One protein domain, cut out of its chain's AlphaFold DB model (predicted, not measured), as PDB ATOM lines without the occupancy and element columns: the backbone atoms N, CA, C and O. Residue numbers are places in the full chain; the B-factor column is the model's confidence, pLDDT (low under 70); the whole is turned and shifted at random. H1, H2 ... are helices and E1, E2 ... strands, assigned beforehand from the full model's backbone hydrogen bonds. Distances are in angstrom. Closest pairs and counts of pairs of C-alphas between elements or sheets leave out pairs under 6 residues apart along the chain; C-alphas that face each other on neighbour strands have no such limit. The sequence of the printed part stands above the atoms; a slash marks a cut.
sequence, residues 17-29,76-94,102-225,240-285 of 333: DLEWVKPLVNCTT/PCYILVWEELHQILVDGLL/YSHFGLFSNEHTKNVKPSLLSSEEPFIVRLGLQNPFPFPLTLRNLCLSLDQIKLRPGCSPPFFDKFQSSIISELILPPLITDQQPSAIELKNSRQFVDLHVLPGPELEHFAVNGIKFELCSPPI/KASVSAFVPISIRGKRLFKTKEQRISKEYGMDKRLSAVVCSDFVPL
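What this domain is: This is residues 17 to 29, 76 to 94, 102 to 225 and 240 to 285 of the 333 residues of an uncharacterized protein of Globodera pallida (UniProt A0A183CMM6). A small sheet, E1, E3 and E6, stands partly face to face with a larger, strongly twisted, branched sheet, E2, E4, E5, E7, E8 and E9; E4 and E6 come close between them. From the larger sheet the links before and after H4 make a long arm with H4 at its tip, while helix H1 lies off by itself, its residues 76 to 89 standing free. The printed part has 202 residues, with four named helices and nine named strands in the order E1 H1 E2 E3 E4 H2 E5 H3 E6 E7 E8 H4 E9. The small sheet has the order E1 - E3 - E6 and is antiparallel, the branched sheet is mixed, and the class is mixed, helices and strands. The whole is loose, with a radius of gyration of the C-alphas of 20.6 A and spans of 67 by 49 by 36 A.

How they stand to each other: E1, residues 17 to 22, is antiparallel to E3, residues 127 to 133, with N 22 and O 128 2.8 A apart. E3 is antiparallel to E6, residues 196 to 203, with N 129 and O 200 2.8 A apart. H1, residues 76 to 94, is on neither sheet. E2, residues 119 to 122, is parallel to E9, residues 275 to 279, with N 121 and O 277 2.9 A apart. E4, residues 141 to 155, has E5, residues 172 to 177, on one side, N 143 to O 175 2.8 A, and E7, residues 208 to 221, on the other, N 149 to O 215 2.8 A; both are antiparallel to it. The closest C-alphas of E4 and E6 are those of Cys 147 and Leu 200, 6.5 A apart. H2, residues 163 to 166, is only just not on the branched sheet, with 4 pairs of C-alphas within 10 A; H3, residues 188 to 193, is on neither sheet. E7 has antiparallel E8, residues 242 to 248, N 218 to O 245 3.1 A, and antiparallel E9, N 278 to O 209 2.8 A, on the side away from E4. H4, residues 260 to 265, is on neither sheet. In H1, H3 and H4 every O i to N i+4 pair is within hydrogen-bond range; H2 is too short for one.

Where its parts are: E1 begins at C-alpha 17, (100.003, 91.705, 78.216). H1 measures 26.0 A, E4 36.5 A, E6 23.0 A and E7 32.8 A. E4 bends by 63 degrees at residue 152, E7 by 67 degrees at residue 211. E9 ends at C-alpha 279, (116.590, 100.919, 99.374).

The domain as a whole: The C-alphas of Cys 77 and Ile 225, the two farthest apart, are 71.5 A apart. Cuts leave gaps of 36.6 A from C-alpha 29 to 76, 9.8 A from 94 to 102 and 8.6 A from 225 to 240. The link E8 to H4 is long. Mean pLDDT of the printed part is 71.1; 80 residues are under 70, among them residues 17 to 29 and 76 to 94.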
ATOM      1  N   ASP A  17      99.861  92.847  77.316       45.59
ATOM      2  CA  ASP A  17     100.003  91.705  78.216       45.59
ATOM      3  C   ASP A  17     101.299  91.829  79.019       45.59
ATOM      4  O   ASP A  17     102.346  92.180  78.472       45.59
ATOM      5  N   LEU A  18     101.231  91.569  80.321       42.59
ATOM      6  CA  LEU A  18     102.375  91.688  81.222       42.59
ATOM      7  C   LEU A  18     102.843  90.290  81.611       42.59
ATOM      8  O   LEU A  18     102.198  89.619  82.416       42.59
ATOM      9  N   GLU A  19     103.990  89.880  81.078       45.84
ATOM     10  CA  GLU A  19     104.531  88.542  81.326       45.84
ATOM     11  C   GLU A  19     105.189  88.468  82.712       45.84
ATOM     12  O   GLU A  19     104.865  87.609  83.537       45.84
ATOM     13  N   TRP A  20     106.082  89.418  83.003       38.44
ATOM     14  CA  TRP A  20     106.772  89.512  84.282       38.44
ATOM     15  C   TRP A  20     107.324  90.917  84.545       38.44
ATOM     16  O   TRP A  20     107.525  91.728  83.642       38.44
ATOM     17  N   VAL A  21     107.594  91.186  85.820       36.47
ATOM     18  CA  VAL A  21     108.370  92.332  86.304       36.47
ATOM     19  C   VAL A  21     109.613  91.780  86.988       36.47
ATOM     20  O   VAL A  21     109.505  90.894  87.839       36.47
ATOM     21  N   LYS A  22     110.794  92.265  86.612       43.41
ATOM     22  CA  LYS A  22     112.071  91.791  87.144       43.41
ATOM     23  C   LYS A  22     112.819  92.968  87.760       43.41
ATOM     24  O   LYS A  22     113.186  93.891  87.040       43.41
ATOM     25  N   PRO A  23     113.085  92.939  89.068       37.94
ATOM     26  CA  PRO A  23     113.923  93.943  89.710       37.94
ATOM     27  C   PRO A  23     115.438  93.740  89.483       37.94
ATOM     28  O   PRO A  23     116.216  94.383  90.167       37.94
ATOM     29  N   LEU A  24     115.896  92.843  88.587       39.22
ATOM     30  CA  LEU A  24     117.311  92.436  88.560       39.22
ATOM     31  C   LEU A  24     117.923  92.072  87.195       39.22
ATOM     32  O   LEU A  24     117.340  91.331  86.410       39.22
ATOM     33  N   VAL A  25     119.166  92.511  86.977       33.56
ATOM     34  CA  VAL A  25     120.405  91.747  86.679       33.56
ATOM     35  C   VAL A  25     121.346  92.661  85.879       33.56
ATOM     36  O   VAL A  25     121.179  92.817  84.674       33.56
ATOM     37  N   ASN A  26     122.377  93.183  86.543       27.98
ATOM     38  CA  ASN A  26     123.712  93.303  85.962       27.98
ATOM     39  C   ASN A  26     124.680  92.739  87.014       27.98
ATOM     40  O   ASN A  26     124.719  93.225  88.142       27.98
ATOM     41  N   CYS A  27     125.326  91.619  86.694       32.12
ATOM     42  CA  CYS A  27     126.184  90.861  87.605       32.12
ATOM     43  C   CYS A  27     127.601  91.389  87.487       32.12
ATOM     44  O   CYS A  27     128.040  91.492  86.343       32.12
ATOM     45  N   THR A  28     128.327  91.623  88.588       28.03
ATOM     46  CA  THR A  28     129.798  91.482  88.625       28.03
ATOM     47  C   THR A  28     130.451  91.762  89.999       28.03
ATOM     48  O   THR A  28     130.875  92.861  90.313       28.03
ATOM     49  N   THR A  29     130.753  90.686  90.726       35.12
ATOM     50  CA  THR A  29     131.867  90.474  91.684       35.12
ATOM     51  C   THR A  29     131.731  90.647  93.207       35.12
ATOM     52  O   THR A  29     131.159  91.572  93.765       35.12
ATOM     53  N   PRO A  76     109.217  68.132 110.689       36.88
ATOM     54  CA  PRO A  76     109.371  69.414 111.384       36.88
ATOM     55  C   PRO A  76     110.818  69.918 111.480       36.88
ATOM     56  O   PRO A  76     111.052  71.120 111.520       36.88
ATOM     57  N   CYS A  77     111.801  69.022 111.479       34.28
ATOM     58  CA  CYS A  77     113.193  69.379 111.727       34.28
ATOM     59  C   CYS A  77     113.892  69.975 110.499       34.28
ATOM     60  O   CYS A  77     114.802  70.778 110.661       34.28
ATOM     61  N   TYR A  78     113.428  69.677 109.280       37.53
ATOM     62  CA  TYR A  78     113.922  70.338 108.063       37.53
ATOM     63  C   TYR A  78     113.465  71.801 107.986       37.53
ATOM     64  O   TYR A  78     114.232  72.677 107.594       37.53
ATOM     65  N   ILE A  79     112.226  72.073 108.413       39.00
ATOM     66  CA  ILE A  79     111.700  73.439 108.524       39.00
ATOM     67  C   ILE A  79     112.496  74.211 109.577       39.00
ATOM     68  O   ILE A  79     112.913  75.326 109.293       39.00
ATOM     69  N   LEU A  80     112.789  73.596 110.728       38.53
ATOM     70  CA  LEU A  80     113.594  74.222 111.781       38.53
ATOM     71  C   LEU A  80     115.018  74.548 111.316       38.53
ATOM     72  O   LEU A  80     115.472  75.657 111.548       38.53
ATOM     73  N   VAL A  81     115.694  73.645 110.597       40.97
ATOM     74  CA  VAL A  81     117.049  73.900 110.064       40.97
ATOM     75  C   VAL A  81     117.040  74.989 108.985       40.97
ATOM     76  O   VAL A  81     117.960  75.802 108.920       40.97
ATOM     77  N   TRP A  82     116.002  75.044 108.143       44.28
ATOM     78  CA  TRP A  82     115.848  76.111 107.148       44.28
ATOM     79  C   TRP A  82     115.530  77.463 107.795       44.28
ATOM     80  O   TRP A  82     116.092  78.483 107.396       44.28
ATOM     81  N   GLU A  83     114.665  77.475 108.809       44.16
ATOM     82  CA  GLU A  83     114.382  78.656 109.623       44.16
ATOM     83  C   GLU A  83     115.637  79.118 110.367       44.16
ATOM     84  O   GLU A  83     115.900  80.312 110.386       44.16
ATOM     85  N   GLU A  84     116.454  78.202 110.886       42.81
ATOM     86  CA  GLU A  84     117.699  78.496 111.599       42.81
ATOM     87  C   GLU A  84     118.793  79.030 110.658       42.81
ATOM     88  O   GLU A  84     119.426  80.032 110.970       42.81
ATOM     89  N   LEU A  85     118.957  78.464 109.456       45.03
ATOM     90  CA  LEU A  85     119.853  79.002 108.418       45.03
ATOM     91  C   LEU A  85     119.405  80.379 107.922       45.03
ATOM     92  O   LEU A  85     120.230  81.281 107.764       45.03
ATOM     93  N   HIS A  86     118.102  80.553 107.693       46.84
ATOM     94  CA  HIS A  86     117.520  81.846 107.351       46.84
ATOM     95  C   HIS A  86     117.723  82.847 108.493       46.84
ATOM     96  O   HIS A  86     118.098  83.985 108.232       46.84
ATOM     97  N   GLN A  87     117.543  82.426 109.746       46.22
ATOM     98  CA  GLN A  87     117.755  83.255 110.928       46.22
ATOM     99  C   GLN A  87     119.230  83.629 111.090       46.22
ATOM    100  O   GLN A  87     119.510  84.789 111.327       46.22
ATOM    101  N   ILE A  88     120.182  82.720 110.861       45.00
ATOM    102  CA  ILE A  88     121.628  83.008 110.908       45.00
ATOM    103  C   ILE A  88     122.044  83.974 109.787       45.00
ATOM    104  O   ILE A  88     122.838  84.884 110.027       45.00
ATOM    105  N   LEU A  89     121.502  83.817 108.574       47.09
ATOM    106  CA  LEU A  89     121.716  84.751 107.460       47.09
ATOM    107  C   LEU A  89     121.128  86.131 107.764       47.09
ATOM    108  O   LEU A  89     121.784  87.147 107.545       47.09
ATOM    109  N   VAL A  90     119.908  86.166 108.297       44.97
ATOM    110  CA  VAL A  90     119.223  87.394 108.703       44.97
ATOM    111  C   VAL A  90     119.967  88.063 109.861       44.97
ATOM    112  O   VAL A  90     120.295  89.234 109.748       44.97
ATOM    113  N   ASP A  91     120.335  87.341 110.914       44.69
ATOM    114  CA  ASP A  91     121.066  87.852 112.078       44.69
ATOM    115  C   ASP A  91     122.486  88.312 111.707       44.69
ATOM    116  O   ASP A  91     122.972  89.320 112.224       44.69
ATOM    117  N   GLY A  92     123.143  87.618 110.773       44.19
ATOM    118  CA  GLY A  92     124.424  88.024 110.193       44.19
ATOM    119  C   GLY A  92     124.328  89.319 109.379       44.19
ATOM    120  O   GLY A  92     125.207  90.168 109.492       44.19
ATOM    121  N   LEU A  93     123.240  89.507 108.625       41.97
ATOM    122  CA  LEU A  93     122.947  90.738 107.874       41.97
ATOM    123  C   LEU A  93     122.413  91.880 108.765       41.97
ATOM    124  O   LEU A  93     122.551  93.051 108.412       41.97
ATOM    125  N   LEU A  94     121.792  91.560 109.905       39.22
ATOM    126  CA  LEU A  94     121.192  92.515 110.846       39.22
ATOM    127  C   LEU A  94     122.191  93.094 111.852       39.22
ATOM    128  O   LEU A  94     121.926  94.176 112.382       39.22
ATOM    129  N   TYR A 102     113.765  91.524 105.642       35.88
ATOM    130  CA  TYR A 102     114.019  90.768 104.420       35.88
ATOM    131  C   TYR A 102     112.846  89.811 104.175       35.88
ATOM    132  O   TYR A 102     112.725  88.755 104.789       35.88
ATOM    133  N   SER A 103     111.914  90.207 103.304       35.41
ATOM    134  CA  SER A 103     110.881  89.304 102.794       35.41
ATOM    135  C   SER A 103     111.367  88.654 101.506       35.41
ATOM    136  O   SER A 103     111.701  89.394 100.589       35.41
ATOM    137  N   HIS A 104     111.355  87.316 101.446       35.91
ATOM    138  CA  HIS A 104     111.420  86.466 100.244       35.91
ATOM    139  C   HIS A 104     111.573  87.258  98.934       35.91
ATOM    140  O   HIS A 104     110.578  87.704  98.353       35.91
ATOM    141  N   PHE A 105     112.811  87.446  98.481       41.84
ATOM    142  CA  PHE A 105     113.086  88.123  97.221       41.84
ATOM    143  C   PHE A 105     112.685  87.202  96.070       41.84
ATOM    144  O   PHE A 105     113.401  86.272  95.707       41.84
ATOM    145  N   GLY A 106     111.506  87.436  95.498       40.66
ATOM    146  CA  GLY A 106     111.200  86.896  94.183       40.66
ATOM    147  C   GLY A 106     112.103  87.591  93.172       40.66
ATOM    148  O   GLY A 106     111.929  88.780  92.927       40.66
ATOM    149  N   LEU A 107     113.047  86.858  92.573       47.91
ATOM    150  CA  LEU A 107     113.880  87.357  91.464       47.91
ATOM    151  C   LEU A 107     113.029  87.889  90.294       47.91
ATOM    152  O   LEU A 107     113.492  88.697  89.496       47.91
ATOM    153  N   PHE A 108     111.780  87.427  90.211       52.97
ATOM    154  CA  PHE A 108     110.778  87.814  89.231       52.97
ATOM    155  C   PHE A 108     109.411  87.863  89.911       52.97
ATOM    156  O   PHE A 108     109.068  86.959  90.676       52.97
ATOM    157  N   SER A 109     108.612  88.874  89.582       64.06
ATOM    158  CA  SER A 109     107.201  88.964  89.946       64.06
ATOM    159  C   SER A 109     106.336  88.722  88.714       64.06
ATOM    160  O   SER A 109     106.392  89.459  87.733       64.06
ATOM    161  N   ASN A 110     105.496  87.696  88.776       67.50
ATOM    162  CA  ASN A 110     104.513  87.346  87.749       67.50
ATOM    163  C   ASN A 110     103.129  87.115  88.381       67.50
ATOM    164  O   ASN A 110     102.930  87.329  89.581       67.50
ATOM    165  N   GLU A 111     102.152  86.659  87.601       64.06
ATOM    166  CA  GLU A 111     100.798  86.379  88.102       64.06
ATOM    167  C   GLU A 111     100.715  85.257  89.160       64.06
ATOM    168  O   GLU A 111      99.770  85.199  89.954       64.06
ATOM    169  N   HIS A 112     101.714  84.376  89.222       63.00
ATOM    170  CA  HIS A 112     101.757  83.262  90.167       63.00
ATOM    171  C   HIS A 112     102.397  83.655  91.508       63.00
ATOM    172  O   HIS A 112     102.041  83.090  92.553       63.00
ATOM    173  N   THR A 113     103.265  84.668  91.516       62.81
ATOM    174  CA  THR A 113     103.902  85.193  92.735       62.81
ATOM    175  C   THR A 113     102.929  85.922  93.674       62.81
ATOM    176  O   THR A 113     101.842  86.366  93.294       62.81
ATOM    177  N   LYS A 114     103.270  85.992  94.969       67.62
ATOM    178  CA  LYS A 114     102.476  86.713  95.980       67.62
ATOM    179  C   LYS A 114     102.848  88.204  95.978       67.62
ATOM    180  O   LYS A 114     103.571  88.660  96.854       67.62
ATOM    181  N   ASN A 115     102.293  88.972  95.043       75.56
ATOM    182  CA  ASN A 115     102.585  90.406  94.859       75.56
ATOM    183  C   ASN A 115     101.826  91.334  95.828       75.56
ATOM    184  O   ASN A 115     101.292  92.366  95.430       75.56
ATOM    185  N   VAL A 116     101.703  90.955  97.101       76.81
ATOM    186  CA  VAL A 116     100.916  91.728  98.085       76.81
ATOM    187  C   VAL A 116     101.669  92.982  98.545       76.81
ATOM    188  O   VAL A 116     101.055  93.966  98.955       76.81
ATOM    189  N   LYS A 117     103.001  92.948  98.471       79.62
ATOM    190  CA  LYS A 117     103.902  94.034  98.862       79.62
ATOM    191  C   LYS A 117     104.659  94.554  97.634       79.62
ATOM    192  O   LYS A 117     104.854  93.775  96.702       79.62
ATOM    193  N   PRO A 118     105.045  95.844  97.619       80.38
ATOM    194  CA  PRO A 118     105.938  96.369  96.591       80.38
ATOM    195  C   PRO A 118     107.285  95.645  96.635       80.38
ATOM    196  O   PRO A 118     107.712  95.188  97.699       80.38
ATOM    197  N   SER A 119     107.945  95.567  95.484       74.75
ATOM    198  CA  SER A 119     109.290  95.004  95.383       74.75
ATOM    199  C   SER A 119     110.295  95.916  96.081       74.75
ATOM    200  O   SER A 119     110.184  97.139  96.015       74.75
ATOM    201  N   LEU A 120     111.279  95.325  96.750       72.94
ATOM    202  CA  LEU A 120     112.442  96.056  97.246       72.94
ATOM    203  C   LEU A 120     113.483  96.097  96.124       72.94
ATOM    204  O   LEU A 120     113.762  95.059  95.527       72.94
ATOM    205  N   LEU A 121     114.008  97.283  95.832       74.50
ATOM    206  CA  LEU A 121     114.933  97.540  94.728       74.50
ATOM    207  C   LEU A 121     116.106  98.391  95.227       74.50
ATOM    208  O   LEU A 121     115.892  99.319  96.008       74.50
ATOM    209  N   SER A 122     117.332  98.108  94.795       74.38
ATOM    210  CA  SER A 122     118.471  98.999  95.055       74.38
ATOM    211  C   SER A 122     118.392 100.273  94.202       74.38
ATOM    212  O   SER A 122     117.874 100.248  93.088       74.38
ATOM    213  N   SER A 123     118.948 101.393  94.674       78.06
ATOM    214  CA  SER A 123     119.008 102.640  93.887       78.06
ATOM    215  C   SER A 123     119.749 102.503  92.551       78.06
ATOM    216  O   SER A 123     119.522 103.275  91.623       78.06
ATOM    217  N   GLU A 124     120.621 101.504  92.473       73.19
ATOM    218  CA  GLU A 124     121.534 101.231  91.365       73.19
ATOM    219  C   GLU A 124     121.021 100.123  90.438       73.19
ATOM    220  O   GLU A 124     121.689  99.762  89.471       73.19
ATOM    221  N   GLU A 125     119.863  99.541  90.750       68.94
ATOM    222  CA  GLU A 125     119.308  98.417  90.007       68.94
ATOM    223  C   GLU A 125     118.163  98.866  89.098       68.94
ATOM    224  O   GLU A 125     117.269  99.597  89.534       68.94
ATOM    225  N   PRO A 126     118.146  98.412  87.832       75.06
ATOM    226  CA  PRO A 126     117.049  98.713  86.936       75.06
ATOM    227  C   PRO A 126     115.795  97.941  87.352       75.06
ATOM    228  O   PRO A 126     115.796  96.719  87.504       75.06
ATOM    229  N   PHE A 127     114.681  98.657  87.447       81.00
ATOM    230  CA  PHE A 127     113.358  98.060  87.526       81.00
ATOM    231  C   PHE A 127     112.857  97.742  86.122       81.00
ATOM    232  O   PHE A 127     112.541  98.665  85.374       81.00
ATOM    233  N   ILE A 128     112.784  96.460  85.758       80.19
ATOM    234  CA  ILE A 128     112.461  96.016  84.398       80.19
ATOM    235  C   ILE A 128     111.015  95.520  84.331       80.19
ATOM    236  O   ILE A 128     110.594  94.652  85.098       80.19
ATOM    237  N   VAL A 129     110.264  96.030  83.361       82.12
ATOM    238  CA  VAL A 129     108.898  95.621  83.042       82.12
ATOM    239  C   VAL A 129     108.889  95.037  81.632       82.12
ATOM    240  O   VAL A 129     109.150  95.757  80.665       82.12
ATOM    241  N   ARG A 130     108.562  93.743  81.513       81.56
ATOM    242  CA  ARG A 130     108.384  93.091  80.213       81.56
ATOM    243  C   ARG A 130     106.942  93.215  79.742       81.56
ATOM    244  O   ARG A 130     106.024  92.720  80.400       81.56
ATOM    245  N   LEU A 131     106.757  93.822  78.577       82.75
ATOM    246  CA  LEU A 131     105.451  94.080  77.975       82.75
ATOM    247  C   LEU A 131     105.328  93.350  76.640       82.75
ATOM    248  O   LEU A 131     106.197  93.478  75.784       82.75
ATOM    249  N   GLY A 132     104.234  92.620  76.448       85.38
ATOM    250  CA  GLY A 132     103.812  92.120  75.145       85.38
ATOM    251  C   GLY A 132     102.955  93.169  74.447       85.38
ATOM    252  O   GLY A 132     101.829  93.431  74.877       85.38
ATOM    253  N   LEU A 133     103.485  93.762  73.380       86.00
ATOM    254  CA  LEU A 133     102.792  94.734  72.541       86.00
ATOM    255  C   LEU A 133     102.268  94.053  71.280       86.00
ATOM    256  O   LEU A 133     102.951  93.240  70.658       86.00
ATOM    257  N   GLN A 134     101.048  94.405  70.893       85.81
ATOM    258  CA  GLN A 134     100.410  93.877  69.700       85.81
ATOM    259  C   GLN A 134      99.811  95.017  68.890       85.81
ATOM    260  O   GLN A 134      99.111  95.872  69.433       85.81
ATOM    261  N   ASN A 135     100.063  95.004  67.584       85.19
ATOM    262  CA  ASN A 135      99.401  95.909  66.663       85.19
ATOM    263  C   ASN A 135      97.973  95.415  66.385       85.19
ATOM    264  O   ASN A 135      97.816  94.308  65.870       85.19
ATOM    265  N   PRO A 136      96.927  96.198  66.694       78.31
ATOM    266  CA  PRO A 136      95.561  95.818  66.358       78.31
ATOM    267  C   PRO A 136      95.174  96.167  64.909       78.31
ATOM    268  O   PRO A 136      94.064  95.839  64.494       78.31
ATOM    269  N   PHE A 137      96.032  96.859  64.151       79.69
ATOM    270  CA  PHE A 137      95.722  97.368  62.816       79.69
ATOM    271  C   PHE A 137      96.342  96.519  61.693       79.69
ATOM    272  O   PHE A 137      97.392  95.899  61.881       79.69
ATOM    273  N   PRO A 138      95.735  96.532  60.489       78.06
ATOM    274  CA  PRO A 138      96.237  95.802  59.321       78.06
ATOM    275  C   PRO A 138      97.435  96.485  58.636       78.06
ATOM    276  O   PRO A 138      97.916  96.010  57.612       78.06
ATOM    277  N   PHE A 139      97.924  97.602  59.172       80.94
ATOM    278  CA  PHE A 139      99.100  98.329  58.691       80.94
ATOM    279  C   PHE A 139     100.126  98.457  59.824       80.94
ATOM    280  O   PHE A 139      99.731  98.478  60.992       80.94
ATOM    281  N   PRO A 140     101.436  98.522  59.518       84.44
ATOM    282  CA  PRO A 140     102.469  98.647  60.541       84.44
ATOM    283  C   PRO A 140     102.300  99.936  61.349       84.44
ATOM    284  O   PRO A 140     102.000 100.994  60.790       84.44
ATOM    285  N   LEU A 141     102.533  99.847  62.658       86.88
ATOM    286  CA  LEU A 141     102.595 101.006  63.547       86.88
ATOM    287  C   LEU A 141     104.034 101.272  63.963       86.88
ATOM    288  O   LEU A 141     104.766 100.345  64.297       86.88
ATOM    289  N   THR A 142     104.421 102.542  64.016       90.44
ATOM    290  CA  THR A 142     105.717 102.953  64.555       90.44
ATOM    291  C   THR A 142     105.505 103.690  65.869       90.44
ATOM    292  O   THR A 142     104.849 104.731  65.899       90.44
ATOM    293  N   LEU A 143     106.058 103.146  66.951       90.38
ATOM    294  CA  LEU A 143     106.115 103.785  68.260       90.38
ATOM    295  C   LEU A 143     107.499 104.410  68.419       90.38
ATOM    296  O   LEU A 143     108.504 103.724  68.242       90.38
ATOM    297  N   ARG A 144     107.565 105.692  68.759       90.25
ATOM    298  CA  ARG A 144     108.813 106.386  69.083       90.25
ATOM    299  C   ARG A 144     108.846 106.797  70.536       90.25
ATOM    300  O   ARG A 144     107.796 106.939  71.158       90.25
ATOM    301  N   ASN A 145     110.047 106.995  71.060       90.69
ATOM    302  CA  ASN A 145     110.257 107.451  72.431       90.69
ATOM    303  C   ASN A 145     109.474 106.611  73.461       90.69
ATOM    304  O   ASN A 145     108.875 107.147  74.392       90.69
ATOM    305  N   LEU A 146     109.429 105.289  73.254       89.75
ATOM    306  CA  LEU A 146     108.667 104.382  74.105       89.75
ATOM    307  C   LEU A 146     109.370 104.227  75.458       89.75
ATOM    308  O   LEU A 146     110.505 103.753  75.516       89.75
ATOM    309  N   CYS A 147     108.677 104.594  76.535       92.31
ATOM    310  CA  CYS A 147     109.190 104.535  77.901       92.31
ATOM    311  C   CYS A 147     108.090 104.213  78.929       92.31
ATOM    312  O   CYS A 147     106.887 104.265  78.643       92.31
ATOM    313  N   LEU A 148     108.507 103.870  80.151       90.62
ATOM    314  CA  LEU A 148     107.597 103.666  81.280       90.62
ATOM    315  C   LEU A 148     107.133 105.007  81.852       90.62
ATOM    316  O   LEU A 148     107.911 105.942  82.024       90.62
ATOM    317  N   SER A 149     105.858 105.071  82.213       90.81
ATOM    318  CA  SER A 149     105.287 106.174  82.972       90.81
ATOM    319  C   SER A 149     105.272 105.834  84.458       90.81
ATOM    320  O   SER A 149     104.805 104.763  84.857       90.81
ATOM    321  N   LEU A 150     105.772 106.766  85.266       91.25
ATOM    322  CA  LEU A 150     105.881 106.636  86.713       91.25
ATOM    323  C   LEU A 150     104.845 107.508  87.434       91.25
ATOM    324  O   LEU A 150     104.465 108.577  86.957       91.25
ATOM    325  N   ASP A 151     104.421 107.042  88.601       90.44
ATOM    326  CA  ASP A 151     103.480 107.671  89.524       90.44
ATOM    327  C   ASP A 151     103.876 107.345  90.973       90.44
ATOM    328  O   ASP A 151     104.797 106.562  91.220       90.44
ATOM    329  N   GLN A 152     103.187 107.945  91.946       90.50
ATOM    330  CA  GLN A 152     103.397 107.736  93.384       90.50
ATOM    331  C   GLN A 152     104.864 107.914  93.798       90.50
ATOM    332  O   GLN A 152     105.350 107.247  94.711       90.50
ATOM    333  N   ILE A 153     105.564 108.819  93.115       90.12
ATOM    334  CA  ILE A 153     106.976 109.098  93.342       90.12
ATOM    335  C   ILE A 153     107.125 109.754  94.708       90.12
ATOM    336  O   ILE A 153     106.566 110.823  94.965       90.12
ATOM    337  N   LYS A 154     107.891 109.108  95.583       90.75
ATOM    338  CA  LYS A 154     108.304 109.664  96.870       90.75
ATOM    339  C   LYS A 154     109.812 109.776  96.882       90.75
ATOM    340  O   LYS A 154     110.511 108.791  96.648       90.75
ATOM    341  N   LEU A 155     110.281 110.986  97.144       89.19
ATOM    342  CA  LEU A 155     111.691 111.283  97.329       89.19
ATOM    343  C   LEU A 155     112.051 111.144  98.801       89.19
ATOM    344  O   LEU A 155     111.212 111.374  99.676       89.19
ATOM    345  N   ARG A 156     113.317 110.831  99.060       86.75
ATOM    346  CA  ARG A 156     113.848 110.821 100.419       86.75
ATOM    347  C   ARG A 156     113.863 112.229 101.029       86.75
ATOM    348  O   ARG A 156     113.954 113.223 100.300       86.75
ATOM    349  N   PRO A 157     113.814 112.337 102.369       85.62
ATOM    350  CA  PRO A 157     113.910 113.620 103.055       85.62
ATOM    351  C   PRO A 157     115.182 114.381 102.657       85.62
ATOM    352  O   PRO A 157     116.274 113.826 102.693       85.62
ATOM    353  N   GLY A 158     115.042 115.660 102.299       82.44
ATOM    354  CA  GLY A 158     116.166 116.518 101.903       82.44
ATOM    355  C   GLY A 158     116.460 116.557 100.398       82.44
ATOM    356  O   GLY A 158     117.260 117.386  99.972       82.44
ATOM    357  N   CYS A 159     115.787 115.742  99.582       80.19
ATOM    358  CA  CYS A 159     115.851 115.826  98.124       80.19
ATOM    359  C   CYS A 159     114.750 116.765  97.593       80.19
ATOM    360  O   CYS A 159     113.573 116.588  97.908       80.19
ATOM    361  N   SER A 160     115.105 117.760  96.773       68.81
ATOM    362  CA  SER A 160     114.147 118.680  96.138       68.81
ATOM    363  C   SER A 160     113.932 118.343  94.657       68.81
ATOM    364  O   SER A 160     114.916 118.068  93.972       68.81
ATOM    365  N   PRO A 161     112.704 118.431  94.107       64.75
ATOM    366  CA  PRO A 161     112.500 118.436  92.651       64.75
ATOM    367  C   PRO A 161     113.255 119.625  92.005       64.75
ATOM    368  O   PRO A 161     113.435 120.640  92.682       64.75
ATOM    369  N   PRO A 162     113.735 119.527  90.745       54.78
ATOM    370  CA  PRO A 162     113.166 118.775  89.628       54.78
ATOM    371  C   PRO A 162     114.064 117.597  89.218       54.78
ATOM    372  O   PRO A 162     114.898 117.698  88.328       54.78
ATOM    373  N   PHE A 163     113.907 116.450  89.879       56.44
ATOM    374  CA  PHE A 163     114.698 115.250  89.571       56.44
ATOM    375  C   PHE A 163     114.145 114.423  88.402       56.44
ATOM    376  O   PHE A 163     114.761 113.438  88.010       56.44
ATOM    377  N   PHE A 164     113.010 114.824  87.822       54.34
ATOM    378  CA  PHE A 164     112.362 114.075  86.746       54.34
ATOM    379  C   PHE A 164     113.237 113.914  85.496       54.34
ATOM    380  O   PHE A 164     113.178 112.863  84.867       54.34
ATOM    381  N   ASP A 165     114.110 114.882  85.209       51.78
ATOM    382  CA  ASP A 165     115.041 114.823  84.072       51.78
ATOM    383  C   ASP A 165     116.240 113.886  84.312       51.78
ATOM    384  O   ASP A 165     117.014 113.625  83.394       51.78
ATOM    385  N   LYS A 166     116.422 113.377  85.540       54.16
ATOM    386  CA  LYS A 166     117.536 112.485  85.906       54.16
ATOM    387  C   LYS A 166     117.164 111.007  85.962       54.16
ATOM    388  O   LYS A 166     118.061 110.179  86.109       54.16
ATOM    389  N   PHE A 167     115.885 110.649  85.846       64.50
ATOM    390  CA  PHE A 167     115.520 109.238  85.753       64.50
ATOM    391  C   PHE A 167     116.003 108.689  84.414       64.50
ATOM    392  O   PHE A 167     115.527 109.101  83.356       64.50
ATOM    393  N   GLN A 168     116.920 107.724  84.451       59.91
ATOM    394  CA  GLN A 168     117.224 106.938  83.262       59.91
ATOM    395  C   GLN A 168     116.102 105.918  83.084       59.91
ATOM    396  O   GLN A 168     116.162 104.786  83.566       59.91
ATOM    397  N   SER A 169     115.023 106.347  82.433       68.50
ATOM    398  CA  SER A 169     114.102 105.409  81.804       68.50
ATOM    399  C   SER A 169     114.706 104.974  80.479       68.50
ATOM    400  O   SER A 169     115.121 105.829  79.695       68.50
ATOM    401  N   SER A 170     114.709 103.678  80.190       69.62
ATOM    402  CA  SER A 170     115.020 103.206  78.847       69.62
ATOM    403  C   SER A 170     114.040 103.823  77.860       69.62
ATOM    404  O   SER A 170     112.825 103.643  78.000       69.62
ATOM    405  N   ILE A 171     114.571 104.527  76.871       79.12
ATOM    406  CA  ILE A 171     113.790 105.043  75.759       79.12
ATOM    407  C   ILE A 171     114.099 104.145  74.572       79.12
ATOM    408  O   ILE A 171     115.218 104.141  74.061       79.12
ATOM    409  N   ILE A 172     113.112 103.368  74.134       81.12
ATOM    410  CA  ILE A 172     113.205 102.720  72.827       81.12
ATOM    411  C   ILE A 172     112.867 103.797  71.798       81.12
ATOM    412  O   ILE A 172     111.712 104.214  71.680       81.12
ATOM    413  N   SER A 173     113.893 104.276  71.090       83.75
ATOM    414  CA  SER A 173     113.774 105.392  70.146       83.75
ATOM    415  C   SER A 173     112.763 105.109  69.040       83.75
ATOM    416  O   SER A 173     111.985 105.989  68.682       83.75
ATOM    417  N   GLU A 174     112.746 103.878  68.524       87.62
ATOM    418  CA  GLU A 174     111.817 103.456  67.482       87.62
ATOM    419  C   GLU A 174     111.510 101.956  67.601       87.62
ATOM    420  O   GLU A 174     112.411 101.122  67.666       87.62
ATOM    421  N   LEU A 175     110.222 101.617  67.625       87.69
ATOM    422  CA  LEU A 175     109.696 100.257  67.612       87.69
ATOM    423  C   LEU A 175     108.636 100.152  66.516       87.69
ATOM    424  O   LEU A 175     107.641 100.875  66.537       87.69
ATOM    425  N   ILE A 176     108.829  99.236  65.571       88.75
ATOM    426  CA  ILE A 176     107.859  98.980  64.503       88.75
ATOM    427  C   ILE A 176     107.069  97.727  64.866       88.75
ATOM    428  O   ILE A 176     107.619  96.629  64.857       88.75
ATOM    429  N   LEU A 177     105.780  97.893  65.156       86.94
ATOM    430  CA  LEU A 177     104.868  96.778  65.361       86.94
ATOM    431  C   LEU A 177     104.328  96.313  63.998       86.94
ATOM    432  O   LEU A 177     103.710  97.116  63.282       86.94
ATOM    433  N   PRO A 178     104.530  95.039  63.618       84.94
ATOM    434  CA  PRO A 178     104.081  94.522  62.329       84.94
ATOM    435  C   PRO A 178     102.549  94.575  62.221       84.94
ATOM    436  O   PRO A 178     101.869  94.562  63.247       84.94
ATOM    437  N   PRO A 179     101.979  94.664  61.008       82.69
ATOM    438  CA  PRO A 179     100.534  94.604  60.824       82.69
ATOM    439  C   PRO A 179      99.975  93.269  61.315       82.69
ATOM    440  O   PRO A 179     100.615  92.223  61.169       82.69
ATOM    441  N   LEU A 180      98.748  93.292  61.828       78.50
ATOM    442  CA  LEU A 180      97.990  92.066  62.038       78.50
ATOM    443  C   LEU A 180      97.529  91.562  60.664       78.50
ATOM    444  O   LEU A 180      96.504  91.999  60.142       78.50
ATOM    445  N   ILE A 181      98.335  90.702  60.036       67.75
ATOM    446  CA  ILE A 181      97.985  90.080  58.755       67.75
ATOM    447  C   ILE A 181      96.886  89.071  59.047       67.75
ATOM    448  O   ILE A 181      97.140  88.027  59.653       67.75
ATOM    449  N   THR A 182      95.650  89.373  58.669       58.66
ATOM    450  CA  THR A 182      94.612  88.346  58.679       58.66
ATOM    451  C   THR A 182      93.538  88.630  57.639       58.66
ATOM    452  O   THR A 182      92.740  89.550  57.783       58.66
ATOM    453  N   ASP A 183      93.489  87.782  56.611       59.03
ATOM    454  CA  ASP A 183      92.390  87.730  55.635       59.03
ATOM    455  C   ASP A 183      91.134  87.032  56.220       59.03
ATOM    456  O   ASP A 183      90.100  86.921  55.562       59.03
ATOM    457  N   GLN A 184      91.205  86.556  57.472       59.53
ATOM    458  CA  GLN A 184      90.135  85.902  58.242       59.53
ATOM    459  C   GLN A 184      90.166  86.368  59.711       59.53
ATOM    460  O   GLN A 184      91.109  87.031  60.118       59.53
ATOM    461  N   GLN A 185      89.156  86.057  60.536       62.44
ATOM    462  CA  GLN A 185      89.247  86.350  61.978       62.44
ATOM    463  C   GLN A 185      90.436  85.581  62.590       62.44
ATOM    464  O   GLN A 185      90.416  84.349  62.537       62.44
ATOM    465  N   PRO A 186      91.443  86.260  63.175       62.00
ATOM    466  CA  PRO A 186      92.621  85.592  63.713       62.00
ATOM    467  C   PRO A 186      92.235  84.656  64.850       62.00
ATOM    468  O   PRO A 186      91.470  85.014  65.754       62.00
ATOM    469  N   SER A 187      92.781  83.445  64.815       68.69
ATOM    470  CA  SER A 187      92.639  82.507  65.922       68.69
ATOM    471  C   SER A 187      93.348  83.055  67.168       68.69
ATOM    472  O   SER A 187      94.341  83.779  67.079       68.69
ATOM    473  N   ALA A 188      92.881  82.681  68.363       64.12
ATOM    474  CA  ALA A 188      93.491  83.127  69.624       64.12
ATOM    475  C   ALA A 188      95.000  82.805  69.716       64.12
ATOM    476  O   ALA A 188      95.753  83.521  70.373       64.12
ATOM    477  N   ILE A 189      95.448  81.752  69.026       66.56
ATOM    478  CA  ILE A 189      96.851  81.325  68.969       66.56
ATOM    479  C   ILE A 189      97.678  82.277  68.090       66.56
ATOM    480  O   ILE A 189      98.769  82.682  68.484       66.56
ATOM    481  N   GLU A 190      97.154  82.691  66.935       65.31
ATOM    482  CA  GLU A 190      97.825  83.656  66.050       65.31
ATOM    483  C   GLU A 190      97.935  85.036  66.703       65.31
ATOM    484  O   GLU A 190      98.994  85.664  66.642       65.31
ATOM    485  N   LEU A 191      96.891  85.470  67.423       65.56
ATOM    486  CA  LEU A 191      96.942  86.701  68.218       65.56
ATOM    487  C   LEU A 191      98.084  86.654  69.244       65.56
ATOM    488  O   LEU A 191      98.820  87.631  69.366       65.56
ATOM    489  N   LYS A 192      98.287  85.527  69.938       65.25
ATOM    490  CA  LYS A 192      99.408  85.382  70.882       65.25
ATOM    491  C   LYS A 192     100.772  85.417  70.207       65.25
ATOM    492  O   LYS A 192     101.677  86.057  70.732       65.25
ATOM    493  N   ASN A 193     100.915  84.756  69.062       68.56
ATOM    494  CA  ASN A 193     102.192  84.663  68.355       68.56
ATOM    495  C   ASN A 193     102.590  85.979  67.667       68.56
ATOM    496  O   ASN A 193     103.770  86.201  67.421       68.56
ATOM    497  N   SER A 194     101.629  86.867  67.389       72.44
ATOM    498  CA  SER A 194     101.887  88.196  66.807       72.44
ATOM    499  C   SER A 194     102.387  89.248  67.811       72.44
ATOM    500  O   SER A 194     102.596  90.405  67.445       72.44
ATOM    501  N   ARG A 195     102.554  88.875  69.085       80.69
ATOM    502  CA  ARG A 195     103.009  89.789  70.135       80.69
ATOM    503  C   ARG A 195     104.514  89.987  70.063       80.69
ATOM    504  O   ARG A 195     105.280  89.027  70.040       80.69
ATOM    505  N   GLN A 196     104.927  91.243  70.125       83.69
ATOM    506  CA  GLN A 196     106.319  91.619  70.279       83.69
ATOM    507  C   GLN A 196     106.582  91.973  71.739       83.69
ATOM    508  O   GLN A 196     105.955  92.878  72.290       83.69
ATOM    509  N   PHE A 197     107.500  91.247  72.370       82.19
ATOM    510  CA  PHE A 197     107.900  91.517  73.744       82.19
ATOM    511  C   PHE A 197     109.001  92.571  73.785       82.19
ATOM    512  O   PHE A 197     109.973  92.488  73.034       82.19
ATOM    513  N   VAL A 198     108.846  93.548  74.675       82.56
ATOM    514  CA  VAL A 198     109.828  94.602  74.933       82.56
ATOM    515  C   VAL A 198     110.105  94.709  76.425       82.56
ATOM    516  O   VAL A 198     109.189  94.614  77.241       82.56
ATOM    517  N   ASP A 199     111.372  94.930  76.762       82.31
ATOM    518  CA  ASP A 199     111.827  95.143  78.131       82.31
ATOM    519  C   ASP A 199     112.089  96.636  78.321       82.31
ATOM    520  O   ASP A 199     113.043  97.184  77.770       82.31
ATOM    521  N   LEU A 200     111.226  97.300  79.090       83.88
ATOM    522  CA  LEU A 200     111.425  98.692  79.479       83.88
ATOM    523  C   LEU A 200     111.924  98.746  80.917       83.88
ATOM    524  O   LEU A 200     111.427  98.011  81.769       83.88
ATOM    525  N   HIS A 201     112.880  99.622  81.201       84.19
ATOM    526  CA  HIS A 201     113.464  99.744  82.526       84.19
ATOM    527  C   HIS A 201     113.519 101.177  83.044       84.19
ATOM    528  O   HIS A 201     113.537 102.138  82.278       84.19
ATOM    529  N   VAL A 202     113.538 101.300  84.369       85.06
ATOM    530  CA  VAL A 202     113.763 102.553  85.095       85.06
ATOM    531  C   VAL A 202     114.908 102.341  86.068       85.06
ATOM    532  O   VAL A 202     114.839 101.433  86.897       85.06
ATOM    533  N   LEU A 203     115.928 103.189  85.990       83.69
ATOM    534  CA  LEU A 203     116.943 103.304  87.026       83.69
ATOM    535  C   LEU A 203     116.486 104.366  88.045       83.69
ATOM    536  O   LEU A 203     116.360 105.539  87.680       83.69
ATOM    537  N   PRO A 204     116.170 103.976  89.293       81.81
ATOM    538  CA  PRO A 204     115.509 104.859  90.251       81.81
ATOM    539  C   PRO A 204     116.414 105.960  90.821       81.81
ATOM    540  O   PRO A 204     115.916 107.044  91.120       81.81
ATOM    541  N   GLY A 205     117.714 105.696  90.980       82.62
ATOM    542  CA  GLY A 205     118.648 106.613  91.634       82.62
ATOM    543  C   GLY A 205     118.511 106.649  93.168       82.62
ATOM    544  O   GLY A 205     117.530 106.154  93.735       82.62
ATOM    545  N   PRO A 206     119.520 107.186  93.881       82.19
ATOM    546  CA  PRO A 206     119.590 107.160  95.346       82.19
ATOM    547  C   PRO A 206     118.607 108.105  96.045       82.19
ATOM    548  O   PRO A 206     118.339 107.941  97.237       82.19
ATOM    549  N   GLU A 207     118.063 109.093  95.338       86.00
ATOM    550  CA  GLU A 207     117.123 110.078  95.882       86.00
ATOM    551  C   GLU A 207     115.691 109.539  95.983       86.00
ATOM    552  O   GLU A 207     114.863 110.089  96.718       86.00
ATOM    553  N   LEU A 208     115.391 108.465  95.248       86.75
ATOM    554  CA  LEU A 208     114.074 107.856  95.217       86.75
ATOM    555  C   LEU A 208     113.879 106.950  96.440       86.75
ATOM    556  O   LEU A 208     114.767 106.208  96.856       86.75
ATOM    557  N   GLU A 209     112.697 107.025  97.042       89.56
ATOM    558  CA  GLU A 209     112.263 106.130  98.119       89.56
ATOM    559  C   GLU A 209     111.193 105.164  97.610       89.56
ATOM    560  O   GLU A 209     111.177 103.986  97.963       89.56
ATOM    561  N   HIS A 210     110.285 105.650  96.766       91.94
ATOM    562  CA  HIS A 210     109.176 104.858  96.259       91.94
ATOM    563  C   HIS A 210     108.732 105.347  94.890       91.94
ATOM    564  O   HIS A 210     108.725 106.551  94.637       91.94
ATOM    565  N   PHE A 211     108.298 104.420  94.041       92.38
ATOM    566  CA  PHE A 211     107.589 104.737  92.807       92.38
ATOM    567  C   PHE A 211     106.659 103.596  92.396       92.38
ATOM    568  O   PHE A 211     106.786 102.453  92.850       92.38
ATOM    569  N   ALA A 212     105.727 103.909  91.501       92.06
ATOM    570  CA  ALA A 212     104.879 102.944  90.829       92.06
ATOM    571  C   ALA A 212     104.871 103.195  89.320       92.06
ATOM    572  O   ALA A 212     104.803 104.333  88.875       92.06
ATOM    573  N   VAL A 213     104.897 102.134  88.523       90.88
ATOM    574  CA  VAL A 213     104.641 102.204  87.083       90.88
ATOM    575  C   VAL A 213     103.131 102.239  86.867       90.88
ATOM    576  O   VAL A 213     102.420 101.337  87.318       90.88
ATOM    577  N   ASN A 214     102.636 103.267  86.177       91.44
ATOM    578  CA  ASN A 214     101.206 103.436  85.895       91.44
ATOM    579  C   ASN A 214     100.845 103.289  84.409       91.44
ATOM    580  O   ASN A 214      99.662 103.283  84.067       91.44
ATOM    581  N   GLY A 215     101.831 103.158  83.522       89.88
ATOM    582  CA  GLY A 215     101.587 103.011  82.093       89.88
ATOM    583  C   GLY A 215     102.847 103.064  81.243       89.88
ATOM    584  O   GLY A 215     103.960 103.053  81.765       89.88
ATOM    585  N   ILE A 216     102.646 103.165  79.934       90.81
ATOM    586  CA  ILE A 216     103.683 103.497  78.951       90.81
ATOM    587  C   ILE A 216     103.344 104.801  78.237       90.81
ATOM    588  O   ILE A 216     102.170 105.112  78.022       90.81
ATOM    589  N   LYS A 217     104.381 105.546  77.863       91.62
ATOM    590  CA  LYS A 217     104.302 106.735  77.008       91.62
ATOM    591  C   LYS A 217     105.084 106.475  75.731       91.62
ATOM    592  O   LYS A 217     106.116 105.813  75.780       91.62
ATOM    593  N   PHE A 218     104.576 106.963  74.609       90.94
ATOM    594  CA  PHE A 218     105.242 106.886  73.310       90.94
ATOM    595  C   PHE A 218     104.636 107.907  72.345       90.94
ATOM    596  O   PHE A 218     103.563 108.455  72.589       90.94
ATOM    597  N   GLU A 219     105.295 108.132  71.221       89.25
ATOM    598  CA  GLU A 219     104.778 108.868  70.074       89.25
ATOM    599  C   GLU A 219     104.356 107.881  68.986       89.25
ATOM    600  O   GLU A 219     105.173 107.127  68.454       89.25
ATOM    601  N   LEU A 220     103.069 107.867  68.649       88.06
ATOM    602  CA  LEU A 220     102.548 107.071  67.547       88.06
ATOM    603  C   LEU A 220     102.766 107.830  66.240       88.06
ATOM    604  O   LEU A 220     102.177 108.891  66.046       88.06
ATOM    605  N   CYS A 221     103.590 107.289  65.350       85.81
ATOM    606  CA  CYS A 221     103.869 107.896  64.052       85.81
ATOM    607  C   CYS A 221     103.017 107.253  62.958       85.81
ATOM    608  O   CYS A 221     102.902 106.024  62.892       85.81
ATOM    609  N   SER A 222     102.461 108.075  62.065       75.12
ATOM    610  CA  SER A 222     101.799 107.567  60.864       75.12
ATOM    611  C   SER A 222     102.804 106.862  59.940       75.12
ATOM    612  O   SER A 222     103.964 107.293  59.848       75.12
ATOM    613  N   PRO A 223     102.385 105.816  59.203       69.56
ATOM    614  CA  PRO A 223     103.207 105.266  58.134       69.56
ATOM    615  C   PRO A 223     103.549 106.372  57.118       69.56
ATOM    616  O   PRO A 223     102.764 107.311  56.945       69.56
ATOM    617  N   PRO A 224     104.725 106.310  56.468       64.62
ATOM    618  CA  PRO A 224     105.096 107.296  55.463       64.62
ATOM    619  C   PRO A 224     104.052 107.282  54.342       64.62
ATOM    620  O   PRO A 224     103.797 106.237  53.744       64.62
ATOM    621  N   ILE A 225     103.443 108.438  54.072       61.41
ATOM    622  CA  ILE A 225     102.565 108.607  52.916       61.41
ATOM    623  C   ILE A 225     103.463 108.468  51.688       61.41
ATOM    624  O   ILE A 225     104.279 109.347  51.404       61.41
ATOM    625  N   LYS A 240     106.461 113.568  59.698       66.00
ATOM    626  CA  LYS A 240     105.553 112.448  59.960       66.00
ATOM    627  C   LYS A 240     104.606 112.898  61.064       66.00
ATOM    628  O   LYS A 240     105.071 113.225  62.152       66.00
ATOM    629  N   ALA A 241     103.303 112.894  60.791       76.44
ATOM    630  CA  ALA A 241     102.316 113.202  61.810       76.44
ATOM    631  C   ALA A 241     102.510 112.221  62.976       76.44
ATOM    632  O   ALA A 241     102.384 111.002  62.806       76.44
ATOM    633  N   SER A 242     102.870 112.759  64.138       83.62
ATOM    634  CA  SER A 242     103.045 112.000  65.367       83.62
ATOM    635  C   SER A 242     102.038 112.464  66.413       83.62
ATOM    636  O   SER A 242     101.673 113.638  66.492       83.62
ATOM    637  N   VAL A 243     101.544 111.517  67.204       86.75
ATOM    638  CA  VAL A 243     100.642 111.794  68.324       86.75
ATOM    639  C   VAL A 243     101.262 111.215  69.583       86.75
ATOM    640  O   VAL A 243     101.536 110.017  69.647       86.75
ATOM    641  N   SER A 244     101.468 112.057  70.595       88.94
ATOM    642  CA  SER A 244     101.868 111.580  71.918       88.94
ATOM    643  C   SER A 244     100.728 110.772  72.534       88.94
ATOM    644  O   SER A 244      99.586 111.228  72.607       88.94
ATOM    645  N   ALA A 245     101.042 109.555  72.956       86.94
ATOM    646  CA  ALA A 245     100.104 108.592  73.488       86.94
ATOM    647  C   ALA A 245     100.546 108.127  74.876       86.94
ATOM    648  O   ALA A 245     101.732 107.989  75.184       86.94
ATOM    649  N   PHE A 246      99.550 107.849  75.710       88.94
ATOM    650  CA  PHE A 246      99.717 107.235  77.016       88.94
ATOM    651  C   PHE A 246      98.769 106.047  77.117       88.94
ATOM    652  O   PHE A 246      97.563 106.201  76.910       88.94
ATOM    653  N   VAL A 247      99.309 104.877  77.453       86.94
ATOM    654  CA  VAL A 247      98.502 103.680  77.702       86.94
ATOM    655  C   VAL A 247      98.656 103.283  79.168       86.94
ATOM    656  O   VAL A 247      99.758 102.901  79.577       86.94
ATOM    657  N   PRO A 248      97.585 103.378  79.978       87.50
ATOM    658  CA  PRO A 248      97.649 103.007  81.382       87.50
ATOM    659  C   PRO A 248      97.828 101.496  81.528       87.50
ATOM    660  O   PRO A 248      97.153 100.709  80.864       87.50
ATOM    661  N   ILE A 249      98.690 101.088  82.455       85.69
ATOM    662  CA  ILE A 249      98.871  99.686  82.829       85.69
ATOM    663  C   ILE A 249      98.247  99.502  84.206       85.69
ATOM    664  O   ILE A 249      98.619 100.156  85.178       85.69
ATOM    665  N   SER A 250      97.288  98.585  84.292       78.81
ATOM    666  CA  SER A 250      96.671  98.194  85.554       78.81
ATOM    667  C   SER A 250      96.727  96.687  85.709       78.81
ATOM    668  O   SER A 250      96.594  95.934  84.745       78.81
ATOM    669  N   ILE A 251      96.931  96.244  86.940       80.12
ATOM    670  CA  ILE A 251      97.128  94.840  87.253       80.12
ATOM    671  C   ILE A 251      96.124  94.413  88.309       80.12
ATOM    672  O   ILE A 251      95.880  95.121  89.284       80.12
ATOM    673  N   ARG A 252      95.568  93.217  88.122       80.25
ATOM    674  CA  ARG A 252      94.696  92.570  89.102       80.25
ATOM    675  C   ARG A 252      95.488  91.539  89.895       80.25
ATOM    676  O   ARG A 252      96.235  90.758  89.310       80.25
ATOM    677  N   GLY A 253      95.297  91.521  91.212       79.38
ATOM    678  CA  GLY A 253      95.880  90.494  92.071       79.38
ATOM    679  C   GLY A 253      95.118  89.179  91.990       79.38
ATOM    680  O   GLY A 253      94.209  89.000  91.179       79.38
ATOM    681  N   LYS A 254      95.460  88.233  92.868       79.00
ATOM    682  CA  LYS A 254      94.783  86.930  92.912       79.00
ATOM    683  C   LYS A 254      93.295  87.109  93.209       79.00
ATOM    684  O   LYS A 254      92.919  87.875  94.099       79.00
ATOM    685  N   ARG A 255      92.447  86.388  92.472       79.88
ATOM    686  CA  ARG A 255      90.999  86.410  92.700       79.88
ATOM    687  C   ARG A 255      90.690  85.921  94.113       79.88
ATOM    688  O   ARG A 255      91.221  84.904  94.564       79.88
ATOM    689  N   LEU A 256      89.836  86.661  94.805       80.69
ATOM    690  CA  LEU A 256      89.403  86.342  96.153       80.69
ATOM    691  C   LEU A 256      88.204  85.395  96.083       80.69
ATOM    692  O   LEU A 256      87.269  85.593  95.309       80.69
ATOM    693  N   PHE A 257      88.240  84.340  96.895       82.44
ATOM    694  CA  PHE A 257      87.177  83.332  96.958       82.44
ATOM    695  C   PHE A 257      86.759  83.008  98.399       82.44
ATOM    696  O   PHE A 257      86.151  81.955  98.632       82.44
ATOM    697  N   LYS A 258      87.106  83.877  99.364       82.31
ATOM    698  CA  LYS A 258      86.899  83.601 100.793       82.31
ATOM    699  C   LYS A 258      85.415  83.648 101.155       82.31
ATOM    700  O   LYS A 258      84.946  82.751 101.844       82.31
ATOM    701  N   THR A 259      84.667  84.632 100.652       83.69
ATOM    702  CA  THR A 259      83.221  84.765 100.915       83.69
ATOM    703  C   THR A 259      82.371  84.397  99.695       83.69
ATOM    704  O   THR A 259      82.834  84.436  98.553       83.69
ATOM    705  N   LYS A 260      81.098  84.029  99.915       79.94
ATOM    706  CA  LYS A 260      80.135  83.763  98.827       79.94
ATOM    707  C   LYS A 260      79.945  84.998  97.939       79.94
ATOM    708  O   LYS A 260      79.882  84.862  96.722       79.94
ATOM    709  N   GLU A 261      79.937  86.180  98.549       80.62
ATOM    710  CA  GLU A 261      79.908  87.474  97.864       80.62
ATOM    711  C   GLU A 261      81.126  87.644  96.956       80.62
ATOM    712  O   GLU A 261      80.935  87.798  95.757       80.62
ATOM    713  N   GLN A 262      82.352  87.452  97.461       78.44
ATOM    714  CA  GLN A 262      83.588  87.528  96.662       78.44
ATOM    715  C   GLN A 262      83.598  86.562  95.470       78.44
ATOM    716  O   GLN A 262      84.070  86.889  94.374       78.44
ATOM    717  N   ARG A 263      83.045  85.354  95.653       74.12
ATOM    718  CA  ARG A 263      82.912  84.376  94.561       74.12
ATOM    719  C   ARG A 263      82.002  84.900  93.448       74.12
ATOM    720  O   ARG A 263      82.333  84.696  92.275       74.12
ATOM    721  N   ILE A 264      80.908  85.572  93.808       83.38
ATOM    722  CA  ILE A 264      79.909  86.121  92.881       83.38
ATOM    723  C   ILE A 264      80.403  87.432  92.248       83.38
ATOM    724  O   ILE A 264      80.347  87.562  91.024       83.38
ATOM    725  N   SER A 265      80.950  88.358  93.043       80.94
ATOM    726  CA  SER A 265      81.423  89.685  92.615       80.94
ATOM    727  C   SER A 265      82.724  89.645  91.809       80.94
ATOM    728  O   SER A 265      83.063  90.622  91.147       80.94
ATOM    729  N   LYS A 266      83.429  88.503  91.805       83.50
ATOM    730  CA  LYS A 266      84.741  88.336  91.153       83.50
ATOM    731  C   LYS A 266      85.756  89.367  91.660       83.50
ATOM    732  O   LYS A 266      86.507  89.929  90.871       83.50
ATOM    733  N   GLU A 267      85.784  89.600  92.965       81.94
ATOM    734  CA  GLU A 267      86.765  90.492  93.582       81.94
ATOM    735  C   GLU A 267      88.197  89.967  93.440       81.94
ATOM    736  O   GLU A 267      88.456  88.761  93.489       81.94
ATOM    737  N   TYR A 268      89.144  90.891  93.290       82.06
ATOM    738  CA  TYR A 268      90.570  90.606  93.170       82.06
ATOM    739  C   TYR A 268      91.323  91.262  94.326       82.06
ATOM    740  O   TYR A 268      90.972  92.355  94.767       82.06
ATOM    741  N   GLY A 269      92.355  90.584  94.826       82.19
ATOM    742  CA  GLY A 269      93.262  91.156  95.813       82.19
ATOM    743  C   GLY A 269      94.124  92.269  95.219       82.19
ATOM    744  O   GLY A 269      94.182  92.459  94.003       82.19
ATOM    745  N   MET A 270      94.833  92.980  96.094       82.81
ATOM    746  CA  MET A 270      95.833  93.959  95.675       82.81
ATOM    747  C   MET A 270      97.016  93.275  94.979       82.81
ATOM    748  O   MET A 270      97.445  92.196  95.392       82.81
ATOM    749  N   ASP A 271      97.551  93.938  93.955       84.00
ATOM    750  CA  ASP A 271      98.794  93.568  93.282       84.00
ATOM    751  C   ASP A 271      99.718  94.785  93.246       84.00
ATOM    752  O   ASP A 271      99.346  95.853  92.761       84.00
ATOM    753  N   LYS A 272     100.904  94.630  93.827       85.19
ATOM    754  CA  LYS A 272     101.917  95.670  93.980       85.19
ATOM    755  C   LYS A 272     103.152  95.402  93.119       85.19
ATOM    756  O   LYS A 272     104.167  96.049  93.337       85.19
ATOM    757  N   ARG A 273     103.076  94.508  92.118       84.75
ATOM    758  CA  ARG A 273     104.238  94.153  91.278       84.75
ATOM    759  C   ARG A 273     104.796  95.310  90.446       84.75
ATOM    760  O   ARG A 273     105.955  95.264  90.077       84.75
ATOM    761  N   LEU A 274     103.992  96.336  90.158       88.56
ATOM    762  CA  LEU A 274     104.440  97.566  89.486       88.56
ATOM    763  C   LEU A 274     104.880  98.661  90.456       88.56
ATOM    764  O   LEU A 274     105.124  99.784  90.032       88.56
ATOM    765  N   SER A 275     104.942  98.375  91.752       90.19
ATOM    766  CA  SER A 275     105.404  99.317  92.764       90.19
ATOM    767  C   SER A 275     106.726  98.839  93.340       90.19
ATOM    768  O   SER A 275     106.867  97.661  93.675       90.19
ATOM    769  N   ALA A 276     107.660  99.763  93.520       86.44
ATOM    770  CA  ALA A 276     108.956  99.480  94.109       86.44
ATOM    771  C   ALA A 276     109.264 100.445  95.254       86.44
ATOM    772  O   ALA A 276     108.876 101.615  95.238       86.44
ATOM    773  N   VAL A 277     109.939  99.930  96.273       87.50
ATOM    774  CA  VAL A 277     110.554 100.704  97.350       87.50
ATOM    775  C   VAL A 277     112.058 100.637  97.140       87.50
ATOM    776  O   VAL A 277     112.620  99.550  97.010       87.50
ATOM    777  N   VAL A 278     112.684 101.805  97.074       84.56
ATOM    778  CA  VAL A 278     114.087 101.971  96.713       84.56
ATOM    779  C   VAL A 278     114.923 102.076  97.980       84.56
ATOM    780  O   VAL A 278     114.860 103.056  98.729       84.56
ATOM    781  N   CYS A 279     115.716 101.042  98.220       77.06
ATOM    782  CA  CYS A 279     116.590 100.919  99.374       77.06
ATOM    783  C   CYS A 279     117.818 101.827  99.239       77.06
ATOM    784  O   CYS A 279     118.376 101.999  98.159       77.06
ATOM    785  N   SER A 280     118.235 102.436 100.353       66.38
ATOM    786  CA  SER A 280     119.436 103.286 100.426       66.38
ATOM    787  C   SER A 280     120.731 102.503 100.465       66.38
ATOM    788  O   SER A 280     121.757 102.986 100.005       66.38
ATOM    789  N   ASP A 281     120.652 101.306 101.030       58.31
ATOM    790  CA  ASP A 281     121.815 100.501 101.356       58.31
ATOM    791  C   ASP A 281     121.880  99.351 100.362       58.31
ATOM    792  O   ASP A 281     120.843  98.799  99.974       58.31
ATOM    793  N   PHE A 282     123.107  99.011  99.981       49.97
ATOM    794  CA  PHE A 282     123.437  97.902  99.101       49.97
ATOM    795  C   PHE A 282     122.767  96.615  99.598       49.97
ATOM    796  O   PHE A 282     123.023  96.159 100.712       49.97
ATOM    797  N   VAL A 283     121.897  96.033  98.771       49.75
ATOM    798  CA  VAL A 283     121.337  94.705  99.025       49.75
ATOM    799  C   VAL A 283     122.283  93.700  98.366       49.75
ATOM    800  O   VAL A 283     122.407  93.724  97.142       49.75
ATOM    801  N   PRO A 284     122.989  92.843  99.125       43.19
ATOM    802  CA  PRO A 284     123.854  91.845  98.517       43.19
ATOM    803  C   PRO A 284     123.009  90.861  97.706       43.19
ATOM    804  O   PRO A 284     122.081  90.234  98.221       43.19
ATOM    805  N   LEU A 285     123.341  90.728  96.424       41.97
ATOM    806  CA  LEU A 285     122.715  89.760  95.535       41.97
ATOM    807  C   LEU A 285     123.336  88.390  95.763       41.97
ATOM    808  O   LEU A 285     124.525  88.185  95.520       41.97
TER     809      LEU A 285